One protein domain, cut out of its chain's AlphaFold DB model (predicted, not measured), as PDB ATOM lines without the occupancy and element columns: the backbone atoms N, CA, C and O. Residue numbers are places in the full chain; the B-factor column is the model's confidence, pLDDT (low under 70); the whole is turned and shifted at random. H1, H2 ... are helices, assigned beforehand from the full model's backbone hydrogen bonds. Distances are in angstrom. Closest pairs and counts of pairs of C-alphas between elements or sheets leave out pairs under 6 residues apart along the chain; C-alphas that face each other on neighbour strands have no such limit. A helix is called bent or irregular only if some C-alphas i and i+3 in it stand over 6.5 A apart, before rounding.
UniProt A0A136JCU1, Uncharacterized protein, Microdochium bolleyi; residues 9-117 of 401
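What this domain is: This is residues 9 to 117 of the 401 residues of an uncharacterized protein of Microdochium bolleyi (UniProt A0A136JCU1). H2 and H4 lie side by side and run opposite ways, with the short H1 packed on both near the middle of the domain. H5 makes a corner with the end of H4, H3 forms a head at the opposite end, and residues 98 to 117 are a long tail with no named element. The printed part has 109 residues, with five named helices in the order H1 to H5 and no named strand; the class is all helix, though the helices hold 54 residues, under half. It is compact, with a radius of gyration of the C-alphas of 13.6 A and spans of 38 by 32 by 20 A.

How they stand to each other: H5, residues 84 to 97, only just touches H4, residues 65 to 75, with 3 pairs of C-alphas within 8 A, through its residues 86 to 87 alone; the closest C-alphas, of Leu 75 and Trp 87, are 6.0 A apart. Their lines are about perpendicular, only just, at 70.2 degrees. H4 is the hub, touching three helices. It touches H1, residues 16 to 20, closest at the C-alphas of Pro 16 and Ala 71, 4.4 A. H2, residues 32 to 44, touches H4 with residues 39 to 43 alone, closest at the C-alphas of Gln 43 and Ser 65, 6.3 A, at a shallow tilt of 17 degrees, opposite ways. H2 touches H1 with residues 38 to 43 alone, closest at the C-alphas of Ile 20 and Gly 42, 5.0 A. H3, residues 48 to 58, is close to but not clearly touching H4; the closest C-alphas, of Thr 48 and Ser 65, are 7.5 A apart. H3 and H5 are apart. Every O i to N i+4 pair is within hydrogen-bond range in H1, H2 and H4, against 4 of 7 in H3 and 9 of 10 in H5.

Where its parts are: H5 is 18.3 A long, ending at C-alpha 97 (380.279, 272.501, 244.617); H2 is 17.9 A, H4 15.2 A, H3 10.2 A and H1 6.3 A, beginning at C-alpha 16 (374.990, 277.279, 258.029). H3 is irregular: C-alphas 53 and 56 are 9.1 A apart.

The domain as a whole: The C-alphas farthest apart, of Ser 56 and Glu 85, are 39.3 A apart. The printed part has no cut; the link from H1 to H2 is long, with 11 residues. Mean pLDDT of the printed part is 78.1, with 25 residues under 70, among them residues 9 to 14 and 98 to 106.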
ATOM      1  N   GLU A   9     364.013 288.051 250.875       39.41
ATOM      2  CA  GLU A   9     365.441 287.715 250.984       39.41
ATOM      3  C   GLU A   9     365.667 286.290 251.503       39.41
ATOM      4  O   GLU A   9     366.612 285.625 251.074       39.41
ATOM      5  N   TRP A  10     364.764 285.785 252.351       40.16
ATOM      6  CA  TRP A  10     364.839 284.456 252.975       40.16
ATOM      7  C   TRP A  10     364.633 283.293 251.977       40.16
ATOM      8  O   TRP A  10     364.575 282.131 252.374       40.16
ATOM      9  N   ARG A  11     364.523 283.587 250.672       43.16
ATOM     10  CA  ARG A  11     364.527 282.609 249.567       43.16
ATOM     11  C   ARG A  11     365.882 282.464 248.863       43.16
ATOM     12  O   ARG A  11     365.995 281.629 247.965       43.16
ATOM     13  N   LYS A  12     366.897 283.259 249.222       53.09
ATOM     14  CA  LYS A  12     368.278 283.036 248.759       53.09
ATOM     15  C   LYS A  12     368.800 281.685 249.289       53.09
ATOM     16  O   LYS A  12     368.365 281.256 250.358       53.09
ATOM     17  N   PRO A  13     369.731 281.011 248.586       58.91
ATOM     18  CA  PRO A  13     370.414 279.846 249.138       58.91
ATOM     19  C   PRO A  13     371.217 280.278 250.370       58.91
ATOM     20  O   PRO A  13     372.227 280.964 250.252       58.91
ATOM     21  N   TRP A  14     370.739 279.910 251.557       69.69
ATOM     22  CA  TRP A  14     371.429 280.172 252.814       69.69
ATOM     23  C   TRP A  14     372.446 279.069 253.114       69.69
ATOM     24  O   TRP A  14     372.272 277.927 252.678       69.69
ATOM     25  N   THR A  15     373.498 279.398 253.864       77.56
ATOM     26  CA  THR A  15     374.452 278.408 254.379       77.56
ATOM     27  C   THR A  15     374.480 278.434 255.913       77.56
ATOM     28  O   THR A  15     374.294 279.499 256.512       77.56
ATOM     29  N   PRO A  16     374.752 277.299 256.586       82.00
ATOM     30  CA  PRO A  16     374.990 277.279 258.029       82.00
ATOM     31  C   PRO A  16     376.163 278.177 258.462       82.00
ATOM     32  O   PRO A  16     376.148 278.739 259.557       82.00
ATOM     33  N   PHE A  17     377.162 278.351 257.586       84.19
ATOM     34  CA  PHE A  17     378.320 279.213 257.826       84.19
ATOM     35  C   PHE A  17     377.964 280.701 257.819       84.19
ATOM     36  O   PHE A  17     378.466 281.448 258.665       84.19
ATOM     37  N   ASP A  18     377.092 281.123 256.895       79.38
ATOM     38  CA  ASP A  18     376.495 282.455 256.915       79.38
ATOM     39  C   ASP A  18     375.713 282.642 258.210       79.38
ATOM     40  O   ASP A  18     376.040 283.555 258.952       79.38
ATOM     41  N   ALA A  19     374.737 281.777 258.515       81.12
ATOM     42  CA  ALA A  19     373.801 281.977 259.628       81.12
ATOM     43  C   ALA A  19     374.491 282.147 260.996       81.12
ATOM     44  O   ALA A  19     374.145 283.062 261.747       81.12
ATOM     45  N   ILE A  20     375.496 281.317 261.303       84.12
ATOM     46  CA  ILE A  20     376.315 281.467 262.523       84.12
ATOM     47  C   ILE A  20     377.285 282.657 262.406       84.12
ATOM     48  O   ILE A  20     377.581 283.311 263.405       84.12
ATOM     49  N   GLY A  21     377.740 282.977 261.192       77.81
ATOM     50  CA  GLY A  21     378.499 284.186 260.895       77.81
ATOM     51  C   GLY A  21     379.996 284.053 261.143       77.81
ATOM     52  O   GLY A  21     380.563 284.755 261.978       77.81
ATOM     53  N   PHE A  22     380.651 283.169 260.394       76.69
ATOM     54  CA  PHE A  22     382.102 283.004 260.474       76.69
ATOM     55  C   PHE A  22     382.865 284.051 259.647       76.69
ATOM     56  O   PHE A  22     382.677 284.165 258.436       76.69
ATOM     57  N   ALA A  23     383.776 284.775 260.310       64.25
ATOM     58  CA  ALA A  23     384.663 285.776 259.703       64.25
ATOM     59  C   ALA A  23     385.544 285.204 258.580       64.25
ATOM     60  O   ALA A  23     385.731 285.841 257.546       64.25
ATOM     61  N   HIS A  24     386.037 283.980 258.780       71.06
ATOM     62  CA  HIS A  24     386.797 283.205 257.807       71.06
ATOM     63  C   HIS A  24     386.199 281.802 257.733       71.06
ATOM     64  O   HIS A  24     385.956 281.174 258.763       71.06
ATOM     65  N   ILE A  25     385.955 281.318 256.516       76.88
ATOM     66  CA  ILE A  25     385.372 279.999 256.257       76.88
ATOM     67  C   ILE A  25     386.379 279.223 255.418       76.88
ATOM     68  O   ILE A  25     386.730 279.634 254.313       76.88
ATOM     69  N   SER A  26     386.863 278.120 255.982       83.94
ATOM     70  CA  SER A  26     387.855 277.233 255.377       83.94
ATOM     71  C   SER A  26     387.368 275.788 255.453       83.94
ATOM     72  O   SER A  26     386.457 275.476 256.225       83.94
ATOM     73  N   ARG A  27     388.011 274.894 254.699       85.06
ATOM     74  CA  ARG A  27     387.726 273.453 254.740       85.06
ATOM     75  C   ARG A  27     387.929 272.844 256.134       85.06
ATOM     76  O   ARG A  27     387.207 271.921 256.499       85.06
ATOM     77  N   ARG A  28     388.890 273.354 256.915       87.00
ATOM     78  CA  ARG A  28     389.112 272.928 258.306       87.00
ATOM     79  C   ARG A  28     388.092 273.599 259.227       87.00
ATOM     80  O   ARG A  28     387.822 274.793 259.091       87.00
ATOM     81  N   ALA A  29     387.568 272.830 260.180       88.62
ATOM     82  CA  ALA A  29     386.695 273.350 261.225       88.62
ATOM     83  C   ALA A  29     387.426 274.367 262.128       88.62
ATOM     84  O   ALA A  29     388.632 274.224 262.358       88.62
ATOM     85  N   PRO A  30     386.717 275.385 262.651       88.94
ATOM     86  CA  PRO A  30     387.248 276.313 263.646       88.94
ATOM     87  C   PRO A  30     387.507 275.601 264.981       88.94
ATOM     88  O   PRO A  30     387.024 274.490 265.215       88.94
ATOM     89  N   SER A  31     388.208 276.263 265.908       90.38
ATOM     90  CA  SER A  31     388.266 275.767 267.286       90.38
ATOM     91  C   SER A  31     386.865 275.760 267.916       90.38
ATOM     92  O   SER A  31     386.001 276.568 267.559       90.38
ATOM     93  N   GLN A  32     386.640 274.890 268.906       91.88
ATOM     94  CA  GLN A  32     385.380 274.885 269.658       91.88
ATOM     95  C   GLN A  32     385.108 276.243 270.327       91.88
ATOM     96  O   GLN A  32     383.947 276.625 270.472       91.88
ATOM     97  N   GLU A  33     386.147 276.986 270.724       89.75
ATOM     98  CA  GLU A  33     385.971 278.306 271.329       89.75
ATOM     99  C   GLU A  33     385.500 279.334 270.296       89.75
ATOM    100  O   GLU A  33     384.528 280.041 270.552       89.75
ATOM    101  N   ASP A  34     386.117 279.368 269.109       87.69
ATOM    102  CA  ASP A  34     385.729 280.263 268.012       87.69
ATOM    103  C   ASP A  34     384.319 279.938 267.501       87.69
ATOM    104  O   ASP A  34     383.511 280.850 267.320       87.69
ATOM    105  N   PHE A  35     383.983 278.648 267.365       90.75
ATOM    106  CA  PHE A  35     382.624 278.186 267.072       90.75
ATOM    107  C   PHE A  35     381.635 278.693 268.128       90.75
ATOM    108  O   PHE A  35     380.661 279.372 267.806       90.75
ATOM    109  N   SER A  36     381.930 278.463 269.412       90.00
ATOM    110  CA  SER A  36     381.092 278.919 270.530       90.00
ATOM    111  C   SER A  36     381.032 280.450 270.645       90.00
ATOM    112  O   SER A  36     380.097 280.994 271.233       90.00
ATOM    113  N   ARG A  37     382.024 281.183 270.123       88.25
ATOM    114  CA  ARG A  37     382.043 282.652 270.060       88.25
ATOM    115  C   ARG A  37     381.140 283.161 268.934       88.25
ATOM    116  O   ARG A  37     380.325 284.043 269.191       88.25
ATOM    117  N   ALA A  38     381.226 282.570 267.742       87.25
ATOM    118  CA  ALA A  38     380.363 282.896 266.606       87.25
ATOM    119  C   ALA A  38     378.891 282.555 266.899       87.25
ATOM    120  O   ALA A  38     378.030 283.418 266.764       87.25
ATOM    121  N   VAL A  39     378.611 281.362 267.443       89.62
ATOM    122  CA  VAL A  39     377.263 280.937 267.872       89.62
ATOM    123  C   VAL A  39     376.624 281.925 268.845       89.62
ATOM    124  O   VAL A  39     375.495 282.360 268.616       89.62
ATOM    125  N   ARG A  40     377.353 282.351 269.887       89.12
ATOM    126  CA  ARG A  40     376.855 283.360 270.838       89.12
ATOM    127  C   ARG A  40     376.523 284.685 270.154       89.12
ATOM    128  O   ARG A  40     375.549 285.318 270.548       89.12
ATOM    129  N   TYR A  41     377.288 285.106 269.145       86.50
ATOM    130  CA  TYR A  41     376.985 286.322 268.388       86.50
ATOM    131  C   TYR A  41     375.793 286.150 267.437       86.50
ATOM    132  O   TYR A  41     374.917 287.012 267.434       86.50
ATOM    133  N   GLY A  42     375.694 285.040 266.699       87.75
ATOM    134  CA  GLY A  42     374.539 284.731 265.850       87.75
ATOM    135  C   GLY A  42     373.229 284.669 266.642       87.75
ATOM    136  O   GLY A  42     372.248 285.306 266.262       87.75
ATOM    137  N   GLN A  43     373.228 283.985 267.792       89.31
ATOM    138  CA  GLN A  43     372.077 283.931 268.702       89.31
ATOM    139  C   GLN A  43     371.759 285.313 269.296       89.31
ATOM    140  O   GLN A  43     370.625 285.769 269.206       89.31
ATOM    141  N   TYR A  44     372.753 286.037 269.826       87.06
ATOM    142  CA  TYR A  44     372.557 287.384 270.386       87.06
ATOM    143  C   TYR A  44     372.014 288.394 269.366       87.06
ATOM    144  O   TYR A  44     371.230 289.265 269.728       87.06
ATOM    145  N   MET A  45     372.404 288.282 268.094       84.25
ATOM    146  CA  MET A  45     371.924 289.146 267.011       84.25
ATOM    147  C   MET A  45     370.641 288.633 266.338       84.25
ATOM    148  O   MET A  45     370.151 289.279 265.421       84.25
ATOM    149  N   THR A  46     370.063 287.514 266.783       84.88
ATOM    150  CA  THR A  46     368.749 287.031 266.313       84.88
ATOM    151  C   THR A  46     367.736 286.804 267.442       84.88
ATOM    152  O   THR A  46     366.608 286.387 267.178       84.88
ATOM    153  N   ASP A  47     368.109 287.119 268.688       86.31
ATOM    154  CA  ASP A  47     367.234 287.092 269.862       86.31
ATOM    155  C   ASP A  47     365.949 287.900 269.630       86.31
ATOM    156  O   ASP A  47     365.991 289.058 269.211       86.31
ATOM    157  N   THR A  48     364.795 287.291 269.908       82.94
ATOM    158  CA  THR A  48     363.497 287.869 269.537       82.94
ATOM    159  C   THR A  48     363.171 289.133 270.323       82.94
ATOM    160  O   THR A  48     362.682 290.086 269.725       82.94
ATOM    161  N   GLY A  49     363.498 289.189 271.619       82.94
ATOM    162  CA  GLY A  49     363.268 290.388 272.430       82.94
ATOM    163  C   GLY A  49     364.127 291.555 271.947       82.94
ATOM    164  O   GLY A  49     363.631 292.659 271.735       82.94
ATOM    165  N   ARG A  50     365.402 291.290 271.654       80.94
ATOM    166  CA  ARG A  50     366.331 292.274 271.088       80.94
ATOM    167  C   ARG A  50     365.921 292.755 269.689       80.94
ATOM    168  O   ARG A  50     366.134 293.920 269.355       80.94
ATOM    169  N   VAL A  51     365.372 291.869 268.859       82.44
ATOM    170  CA  VAL A  51     364.848 292.200 267.523       82.44
ATOM    171  C   VAL A  51     363.593 293.072 267.628       82.44
ATOM    172  O   VAL A  51     363.474 294.046 266.886       82.44
ATOM    173  N   GLU A  52     362.705 292.783 268.581       83.56
ATOM    174  CA  GLU A  52     361.532 293.609 268.889       83.56
ATOM    175  C   GLU A  52     361.935 294.999 269.422       83.56
ATOM    176  O   GLU A  52     361.441 296.007 268.915       83.56
ATOM    177  N   GLU A  53     362.897 295.080 270.353       81.62
ATOM    178  CA  GLU A  53     363.471 296.344 270.852       81.62
ATOM    179  C   GLU A  53     364.137 297.184 269.746       81.62
ATOM    180  O   GLU A  53     364.034 298.411 269.738       81.62
ATOM    181  N   ALA A  54     364.835 296.537 268.808       76.25
ATOM    182  CA  ALA A  54     365.520 297.207 267.704       76.25
ATOM    183  C   ALA A  54     364.566 297.694 266.596       76.25
ATOM    184  O   ALA A  54     364.946 298.564 265.801       76.25
ATOM    185  N   GLY A  55     363.344 297.152 266.528       80.00
ATOM    186  CA  GLY A  55     362.283 297.580 265.618       80.00
ATOM    187  C   GLY A  55     362.762 297.731 264.172       80.00
ATOM    188  O   GLY A  55     363.283 296.796 263.562       80.00
ATOM    189  N   SER A  56     362.638 298.939 263.615       71.56
ATOM    190  CA  SER A  56     363.026 299.216 262.225       71.56
ATOM    191  C   SER A  56     364.518 299.034 261.920       71.56
ATOM    192  O   SER A  56     364.871 298.878 260.754       71.56
ATOM    193  N   SER A  57     365.403 298.999 262.927       67.44
ATOM    194  CA  SER A  57     366.823 298.659 262.726       67.44
ATOM    195  C   SER A  57     367.070 297.163 262.494       67.44
ATOM    196  O   SER A  57     368.126 296.806 261.979       67.44
ATOM    197  N   ALA A  58     366.116 296.293 262.839       70.19
ATOM    198  CA  ALA A  58     366.225 294.846 262.653       70.19
ATOM    199  C   ALA A  58     365.678 294.347 261.299       70.19
ATOM    200  O   ALA A  58     365.869 293.185 260.952       70.19
ATOM    201  N   HIS A  59     365.047 295.205 260.484       63.06
ATOM    202  CA  HIS A  59     364.548 294.823 259.151       63.06
ATOM    203  C   HIS A  59     365.650 294.384 258.167       63.06
ATOM    204  O   HIS A  59     365.345 293.773 257.150       63.06
ATOM    205  N   GLY A  60     366.921 294.668 258.466       66.50
ATOM    206  CA  GLY A  60     368.077 294.233 257.677       66.50
ATOM    207  C   GLY A  60     368.580 292.812 257.970       66.50
ATOM    208  O   GLY A  60     369.693 292.491 257.565       66.50
ATOM    209  N   LEU A  61     367.833 291.982 258.711       73.50
ATOM    210  CA  LEU A  61     368.275 290.641 259.111       73.50
ATOM    211  C   LEU A  61     368.070 289.584 258.005       73.50
ATOM    212  O   LEU A  61     366.925 289.260 257.674       73.50
ATOM    213  N   PRO A  62     369.148 288.969 257.476       71.19
ATOM    214  CA  PRO A  62     369.036 287.905 256.478       71.19
ATOM    215  C   PRO A  62     368.632 286.550 257.081       71.19
ATOM    216  O   PRO A  62     368.163 285.687 256.339       71.19
ATOM    217  N   TYR A  63     368.790 286.360 258.399       80.88
ATOM    218  CA  TYR A  63     368.517 285.100 259.102       80.88
ATOM    219  C   TYR A  63     367.731 285.304 260.397       80.88
ATOM    220  O   TYR A  63     367.884 286.304 261.098       80.88
ATOM    221  N   THR A  64     366.910 284.309 260.722       84.19
ATOM    222  CA  THR A  64     366.133 284.207 261.965       84.19
ATOM    223  C   THR A  64     366.845 283.351 263.012       84.19
ATOM    224  O   THR A  64     367.687 282.518 262.678       84.19
ATOM    225  N   SER A  65     366.451 283.474 264.282       85.75
ATOM    226  CA  SER A  65     366.952 282.620 265.373       85.75
ATOM    227  C   SER A  65     366.709 281.128 265.134       85.75
ATOM    228  O   SER A  65     367.543 280.306 265.505       85.75
ATOM    229  N   ALA A  66     365.620 280.772 264.444       85.25
ATOM    230  CA  ALA A  66     365.350 279.399 264.023       85.25
ATOM    231  C   ALA A  66     366.405 278.875 263.028       85.25
ATOM    232  O   ALA A  66     366.888 277.761 263.197       85.25
ATOM    233  N   GLN A  67     366.816 279.683 262.043       86.38
ATOM    234  CA  GLN A  67     367.873 279.315 261.087       86.38
ATOM    235  C   GLN A  67     369.261 279.289 261.737       86.38
ATOM    236  O   GLN A  67     370.090 278.455 261.381       86.38
ATOM    237  N   VAL A  68     369.521 280.165 262.716       88.62
ATOM    238  CA  VAL A  68     370.743 280.096 263.533       88.62
ATOM    239  C   VAL A  68     370.777 278.792 264.332       88.62
ATOM    240  O   VAL A  68     371.813 278.131 264.352       88.62
ATOM    241  N   GLN A  69     369.659 278.369 264.931       87.81
ATOM    242  CA  GLN A  69     369.597 277.087 265.637       87.81
ATOM    243  C   GLN A  69     369.725 275.891 264.685       87.81
ATOM    244  O   GLN A  69     370.510 274.992 264.959       87.81
ATOM    245  N   GLU A  70     369.054 275.908 263.530       85.94
ATOM    246  CA  GLU A  70     369.200 274.870 262.500       85.94
ATOM    247  C   GLU A  70     370.652 274.768 261.994       85.94
ATOM    248  O   GLU A  70     371.155 273.667 261.781       85.94
ATOM    249  N   ALA A  71     371.376 275.888 261.877       88.81
ATOM    250  CA  ALA A  71     372.800 275.886 261.544       88.81
ATOM    251  C   ALA A  71     373.682 275.264 262.640       88.81
ATOM    252  O   ALA A  71     374.643 274.561 262.320       88.81
ATOM    253  N   ILE A  72     373.365 275.503 263.917       90.06
ATOM    254  CA  ILE A  72     374.061 274.902 265.066       90.06
ATOM    255  C   ILE A  72     373.810 273.393 265.095       90.06
ATOM    256  O   ILE A  72     374.764 272.617 265.142       90.06
ATOM    257  N   ASP A  73     372.550 272.976 264.992       86.38
ATOM    258  CA  ASP A  73     372.132 271.571 264.967       86.38
ATOM    259  C   ASP A  73     372.667 270.837 263.718       86.38
ATOM    260  O   ASP A  73     372.874 269.623 263.735       86.38
ATOM    261  N   HIS A  74     372.926 271.566 262.624       85.12
ATOM    262  CA  HIS A  74     373.577 271.037 261.426       85.12
ATOM    263  C   HIS A  74     375.095 270.883 261.607       85.12
ATOM    264  O   HIS A  74     375.625 269.852 261.196       85.12
ATOM    265  N   LEU A  75     375.801 271.872 262.165       88.50
ATOM    266  CA  LEU A  75     377.277 271.894 262.250       88.50
ATOM    267  C   LEU A  75     377.863 271.272 263.531       88.50
ATOM    268  O   LEU A  75     379.086 271.165 263.646       88.50
ATOM    269  N   THR A  76     377.027 270.864 264.489       88.19
ATOM    270  CA  THR A  76     377.464 270.176 265.712       88.19
ATOM    271  C   THR A  76     377.102 268.694 265.727       88.19
ATOM    272  O   THR A  76     376.171 268.233 265.064       88.19
ATOM    273  N   ASN A  77     377.861 267.931 266.509       84.50
ATOM    274  CA  ASN A  77     377.568 266.537 266.813       84.50
ATOM    275  C   ASN A  77     376.556 266.411 267.972       84.50
ATOM    276  O   ASN A  77     376.134 267.389 268.591       84.50
ATOM    277  N   ARG A  78     376.202 265.169 268.331       77.12
ATOM    278  CA  ARG A  78     375.188 264.851 269.360       77.12
ATOM    279  C   ARG A  78     375.517 265.325 270.792       77.12
ATOM    280  O   ARG A  78     374.689 265.126 271.676       77.12
ATOM    281  N   ILE A  79     376.691 265.919 271.035       80.81
ATOM    282  CA  ILE A  79     377.084 266.529 272.320       80.81
ATOM    283  C   ILE A  79     377.335 268.047 272.217       80.81
ATOM    284  O   ILE A  79     377.880 268.638 273.146       80.81
ATOM    285  N   GLY A  80     376.928 268.692 271.115       82.25
ATOM    286  CA  GLY A  80     377.003 270.149 270.937       82.25
ATOM    287  C   GLY A  80     378.403 270.695 270.635       82.25
ATOM    288  O   GLY A  80     378.616 271.907 270.687       82.25
ATOM    289  N   LEU A  81     379.366 269.823 270.319       88.06
ATOM    290  CA  LEU A  81     380.681 270.230 269.824       88.06
ATOM    291  C   LEU A  81     380.647 270.347 268.298       88.06
ATOM    292  O   LEU A  81     379.922 269.592 267.647       88.06
ATOM    293  N   VAL A  82     381.435 271.262 267.729       90.94
ATOM    294  CA  VAL A  82     381.606 271.370 266.274       90.94
ATOM    295  C   VAL A  82     382.106 270.039 265.717       90.94
ATOM    296  O   VAL A  82     383.027 269.431 266.262       90.94
ATOM    297  N   ASP A  83     381.466 269.568 264.654       89.56
ATOM    298  CA  ASP A  83     381.786 268.295 264.018       89.56
ATOM    299  C   ASP A  83     382.725 268.537 262.821       89.56
ATOM    300  O   ASP A  83     382.305 269.175 261.850       89.56
ATOM    301  N   PRO A  84     383.996 268.084 262.858       87.69
ATOM    302  CA  PRO A  84     384.945 268.387 261.789       87.69
ATOM    303  C   PRO A  84     384.600 267.735 260.446       87.69
ATOM    304  O   PRO A  84     384.856 268.345 259.408       87.69
ATOM    305  N   GLU A  85     384.006 266.536 260.447       86.06
ATOM    306  CA  GLU A  85     383.646 265.838 259.207       86.06
ATOM    307  C   GLU A  85     382.388 266.453 258.583       86.06
ATOM    308  O   GLU A  85     382.338 266.668 257.369       86.06
ATOM    309  N   VAL A  86     381.389 266.819 259.395       83.94
ATOM    310  CA  VAL A  86     380.198 267.533 258.908       83.94
ATOM    311  C   VAL A  86     380.545 268.963 258.482       83.94
ATOM    312  O   VAL A  86     379.973 269.445 257.500       83.94
ATOM    313  N   TRP A  87     381.502 269.629 259.136       89.38
ATOM    314  CA  TRP A  87     382.031 270.924 258.697       89.38
ATOM    315  C   TRP A  87     382.693 270.825 257.318       89.38
ATOM    316  O   TRP A  87     382.255 271.513 256.394       89.38
ATOM    317  N   GLU A  88     383.698 269.952 257.152       87.19
ATOM    318  CA  GLU A  88     384.393 269.756 255.869       87.19
ATOM    319  C   GLU A  88     383.398 269.366 254.766       87.19
ATOM    320  O   GLU A  88     383.404 269.947 253.681       87.19
ATOM    321  N   TRP A  89     382.474 268.448 255.054       81.19
ATOM    322  CA  TRP A  89     381.462 268.027 254.090       81.19
ATOM    323  C   TRP A  89     380.495 269.157 253.690       81.19
ATOM    324  O   TRP A  89     380.170 269.299 252.509       81.19
ATOM    325  N   THR A  90     380.068 269.996 254.640       83.19
ATOM    326  CA  THR A  90     379.200 271.155 254.359       83.19
ATOM    327  C   THR A  90     379.953 272.231 253.573       83.19
ATOM    328  O   THR A  90     379.375 272.860 252.685       83.19
ATOM    329  N   PHE A  91     381.250 272.411 253.843       85.44
ATOM    330  CA  PHE A  91     382.122 273.310 253.090       85.44
ATOM    331  C   PHE A  91     382.251 272.841 251.636       85.44
ATOM    332  O   PHE A  91     382.011 273.619 250.713       85.44
ATOM    333  N   GLU A  92     382.534 271.559 251.407       81.38
ATOM    334  CA  GLU A  92     382.608 271.020 250.050       81.38
ATOM    335  C   GLU A  92     381.264 271.137 249.317       81.38
ATOM    336  O   GLU A  92     381.223 271.615 248.184       81.38
ATOM    337  N   ASP A  93     380.145 270.732 249.926       78.31
ATOM    338  CA  ASP A  93     378.851 270.737 249.233       78.31
ATOM    339  C   ASP A  93     378.352 272.167 248.944       78.31
ATOM    340  O   ASP A  93     377.863 272.427 247.846       78.31
ATOM    341  N   MET A  94     378.521 273.120 249.873       75.88
ATOM    342  CA  MET A  94     377.958 274.473 249.735       75.88
ATOM    343  C   MET A  94     378.930 275.525 249.183       75.88
ATOM    344  O   MET A  94     378.500 276.395 248.432       75.88
ATOM    345  N   ILE A  95     380.223 275.468 249.509       75.44
ATOM    346  CA  ILE A  95     381.213 276.476 249.083       75.44
ATOM    347  C   ILE A  95     381.881 276.061 247.767       75.44
ATOM    348  O   ILE A  95     381.911 276.839 246.814       75.44
ATOM    349  N   VAL A  96     382.371 274.820 247.694       73.69
ATOM    350  CA  VAL A  96     383.090 274.309 246.515       73.69
ATOM    351  C   VAL A  96     382.125 273.928 245.388       73.69
ATOM    352  O   VAL A  96     382.278 274.407 244.268       73.69
ATOM    353  N   ASN A  97     381.119 273.091 245.667       70.75
ATOM    354  CA  ASN A  97     380.279 272.501 244.617       70.75
ATOM    355  C   ASN A  97     379.097 273.383 244.171       70.75
ATOM    356  O   ASN A  97     378.751 273.354 242.993       70.75
ATOM    357  N   ARG A  98     378.455 274.147 245.071       69.88
ATOM    358  CA  ARG A  98     377.281 274.986 244.726       69.88
ATOM    359  C   ARG A  98     377.621 276.412 244.291       69.88
ATOM    360  O   ARG A  98     376.889 276.964 243.479       69.88
ATOM    361  N   ASN A  99     378.685 277.000 244.838       64.62
ATOM    362  CA  ASN A  99     379.037 278.409 244.622       64.62
ATOM    363  C   ASN A  99     380.244 278.611 243.684       64.62
ATOM    364  O   ASN A  99     380.700 279.738 243.535       64.62
ATOM    365  N   GLU A 100     380.791 277.549 243.076       62.06
ATOM    366  CA  GLU A 100     381.962 277.604 242.174       62.06
ATOM    367  C   GLU A 100     383.139 278.431 242.742       62.06
ATOM    368  O   GLU A 100     383.771 279.222 242.041       62.06
ATOM    369  N   TYR A 101     383.417 278.267 244.043       61.56
ATOM    370  CA  TYR A 101     384.401 279.035 244.828       61.56
ATOM    371  C   TYR A 101     384.097 280.544 245.005       61.56
ATOM    372  O   TYR A 101     384.827 281.232 245.718       61.56
ATOM    373  N   GLN A 102     383.010 281.069 244.434       59.38
ATOM    374  CA  GLN A 102     382.568 282.467 244.546       59.38
ATOM    375  C   GLN A 102     381.575 282.649 245.704       59.38
ATOM    376  O   GLN A 102     380.379 282.866 245.516       59.38
ATOM    377  N   TYR A 103     382.069 282.552 246.938       67.31
ATOM    378  CA  TYR A 103     381.225 282.662 248.128       67.31
ATOM    379  C   TYR A 103     380.966 284.121 248.551       67.31
ATOM    380  O   TYR A 103     381.824 284.805 249.119       67.31
ATOM    381  N   LEU A 104     379.739 284.587 248.297       63.88
ATOM    382  CA  LEU A 104     379.236 285.884 248.749       63.88
ATOM    383  C   LEU A 104     378.578 285.762 250.132       63.88
ATOM    384  O   LEU A 104     377.392 285.449 250.234       63.88
ATOM    385  N   ARG A 105     379.334 286.066 251.192       68.94
ATOM    386  CA  ARG A 105     378.789 286.175 252.552       68.94
ATOM    387  C   ARG A 105     377.901 287.409 252.670       68.94
ATOM    388  O   ARG A 105     378.335 288.501 252.311       68.94
ATOM    389  N   THR A 106     376.706 287.250 253.241       65.81
ATOM    390  CA  THR A 106     375.746 288.367 253.394       65.81
ATOM    391  C   THR A 106     375.628 288.932 254.815       65.81
ATOM    392  O   THR A 106     375.049 290.002 255.000       65.81
ATOM    393  N   TRP A 107     376.189 288.248 255.822       74.44
ATOM    394  CA  TRP A 107     375.868 288.469 257.241       74.44
ATOM    395  C   TRP A 107     377.078 288.412 258.190       74.44
ATOM    396  O   TRP A 107     377.813 287.425 258.174       74.44
ATOM    397  N   ALA A 108     377.250 289.414 259.062       74.31
ATOM    398  CA  ALA A 108     378.373 289.563 259.999       74.31
ATOM    399  C   ALA A 108     377.972 289.894 261.460       74.31
ATOM    400  O   ALA A 108     378.123 291.043 261.904       74.31
ATOM    401  N   PRO A 109     377.488 288.905 262.241       70.38
ATOM    402  CA  PRO A 109     377.059 289.083 263.630       70.38
ATOM    403  C   PRO A 109     378.222 289.302 264.610       70.38
ATOM    404  O   PRO A 109     377.998 289.789 265.717       70.38
ATOM    405  N   GLU A 110     379.468 288.997 264.226       67.00
ATOM    406  CA  GLU A 110     380.661 289.348 265.005       67.00
ATOM    407  C   GLU A 110     380.793 290.872 265.197       67.00
ATOM    408  O   GLU A 110     381.401 291.342 266.165       67.00
ATOM    409  N   THR A 111     380.153 291.658 264.322       63.44
ATOM    410  CA  THR A 111     379.954 293.092 264.522       63.44
ATOM    411  C   THR A 111     378.719 293.329 265.405       63.44
ATOM    412  O   THR A 111     377.588 293.033 265.037       63.44
ATOM    413  N   ARG A 112     378.903 293.908 266.601       65.88
ATOM    414  CA  ARG A 112     377.821 294.114 267.598       65.88
ATOM    415  C   ARG A 112     376.801 295.218 267.233       65.88
ATOM    416  O   ARG A 112     376.242 295.857 268.125       65.88
ATOM    417  N   ARG A 113     376.613 295.527 265.948       71.38
ATOM    418  CA  ARG A 113     375.870 296.696 265.447       71.38
ATOM    419  C   ARG A 113     375.143 296.359 264.145       71.38
ATOM    420  O   ARG A 113     375.797 296.258 263.114       71.38
ATOM    421  N   TRP A 114     373.810 296.323 264.181       72.06
ATOM    422  CA  TRP A 114     372.915 295.971 263.065       72.06
ATOM    423  C   TRP A 114     373.372 296.447 261.672       72.06
ATOM    424  O   TRP A 114     373.525 295.636 260.766       72.06
ATOM    425  N   GLY A 115     373.664 297.744 261.511       64.69
ATOM    426  CA  GLY A 115     374.066 298.338 260.226       64.69
ATOM    427  C   GLY A 115     375.459 297.953 259.699       64.69
ATOM    428  O   GLY A 115     375.802 298.340 258.589       64.69
ATOM    429  N   HIS A 116     376.262 297.210 260.466       64.19
ATOM    430  CA  HIS A 116     377.517 296.596 260.006       64.19
ATOM    431  C   HIS A 116     377.380 295.087 259.764       64.19
ATOM    432  O   HIS A 116     378.296 294.470 259.223       64.19
ATOM    433  N   CYS A 117     376.247 294.494 260.147       66.75
ATOM    434  CA  CYS A 117     376.020 293.065 260.007       66.75
ATOM    435  C   CYS A 117     375.581 292.666 258.594       66.75
ATOM    436  O   CYS A 117     375.583 291.479 258.308       66.75
TER     437      CYS A 117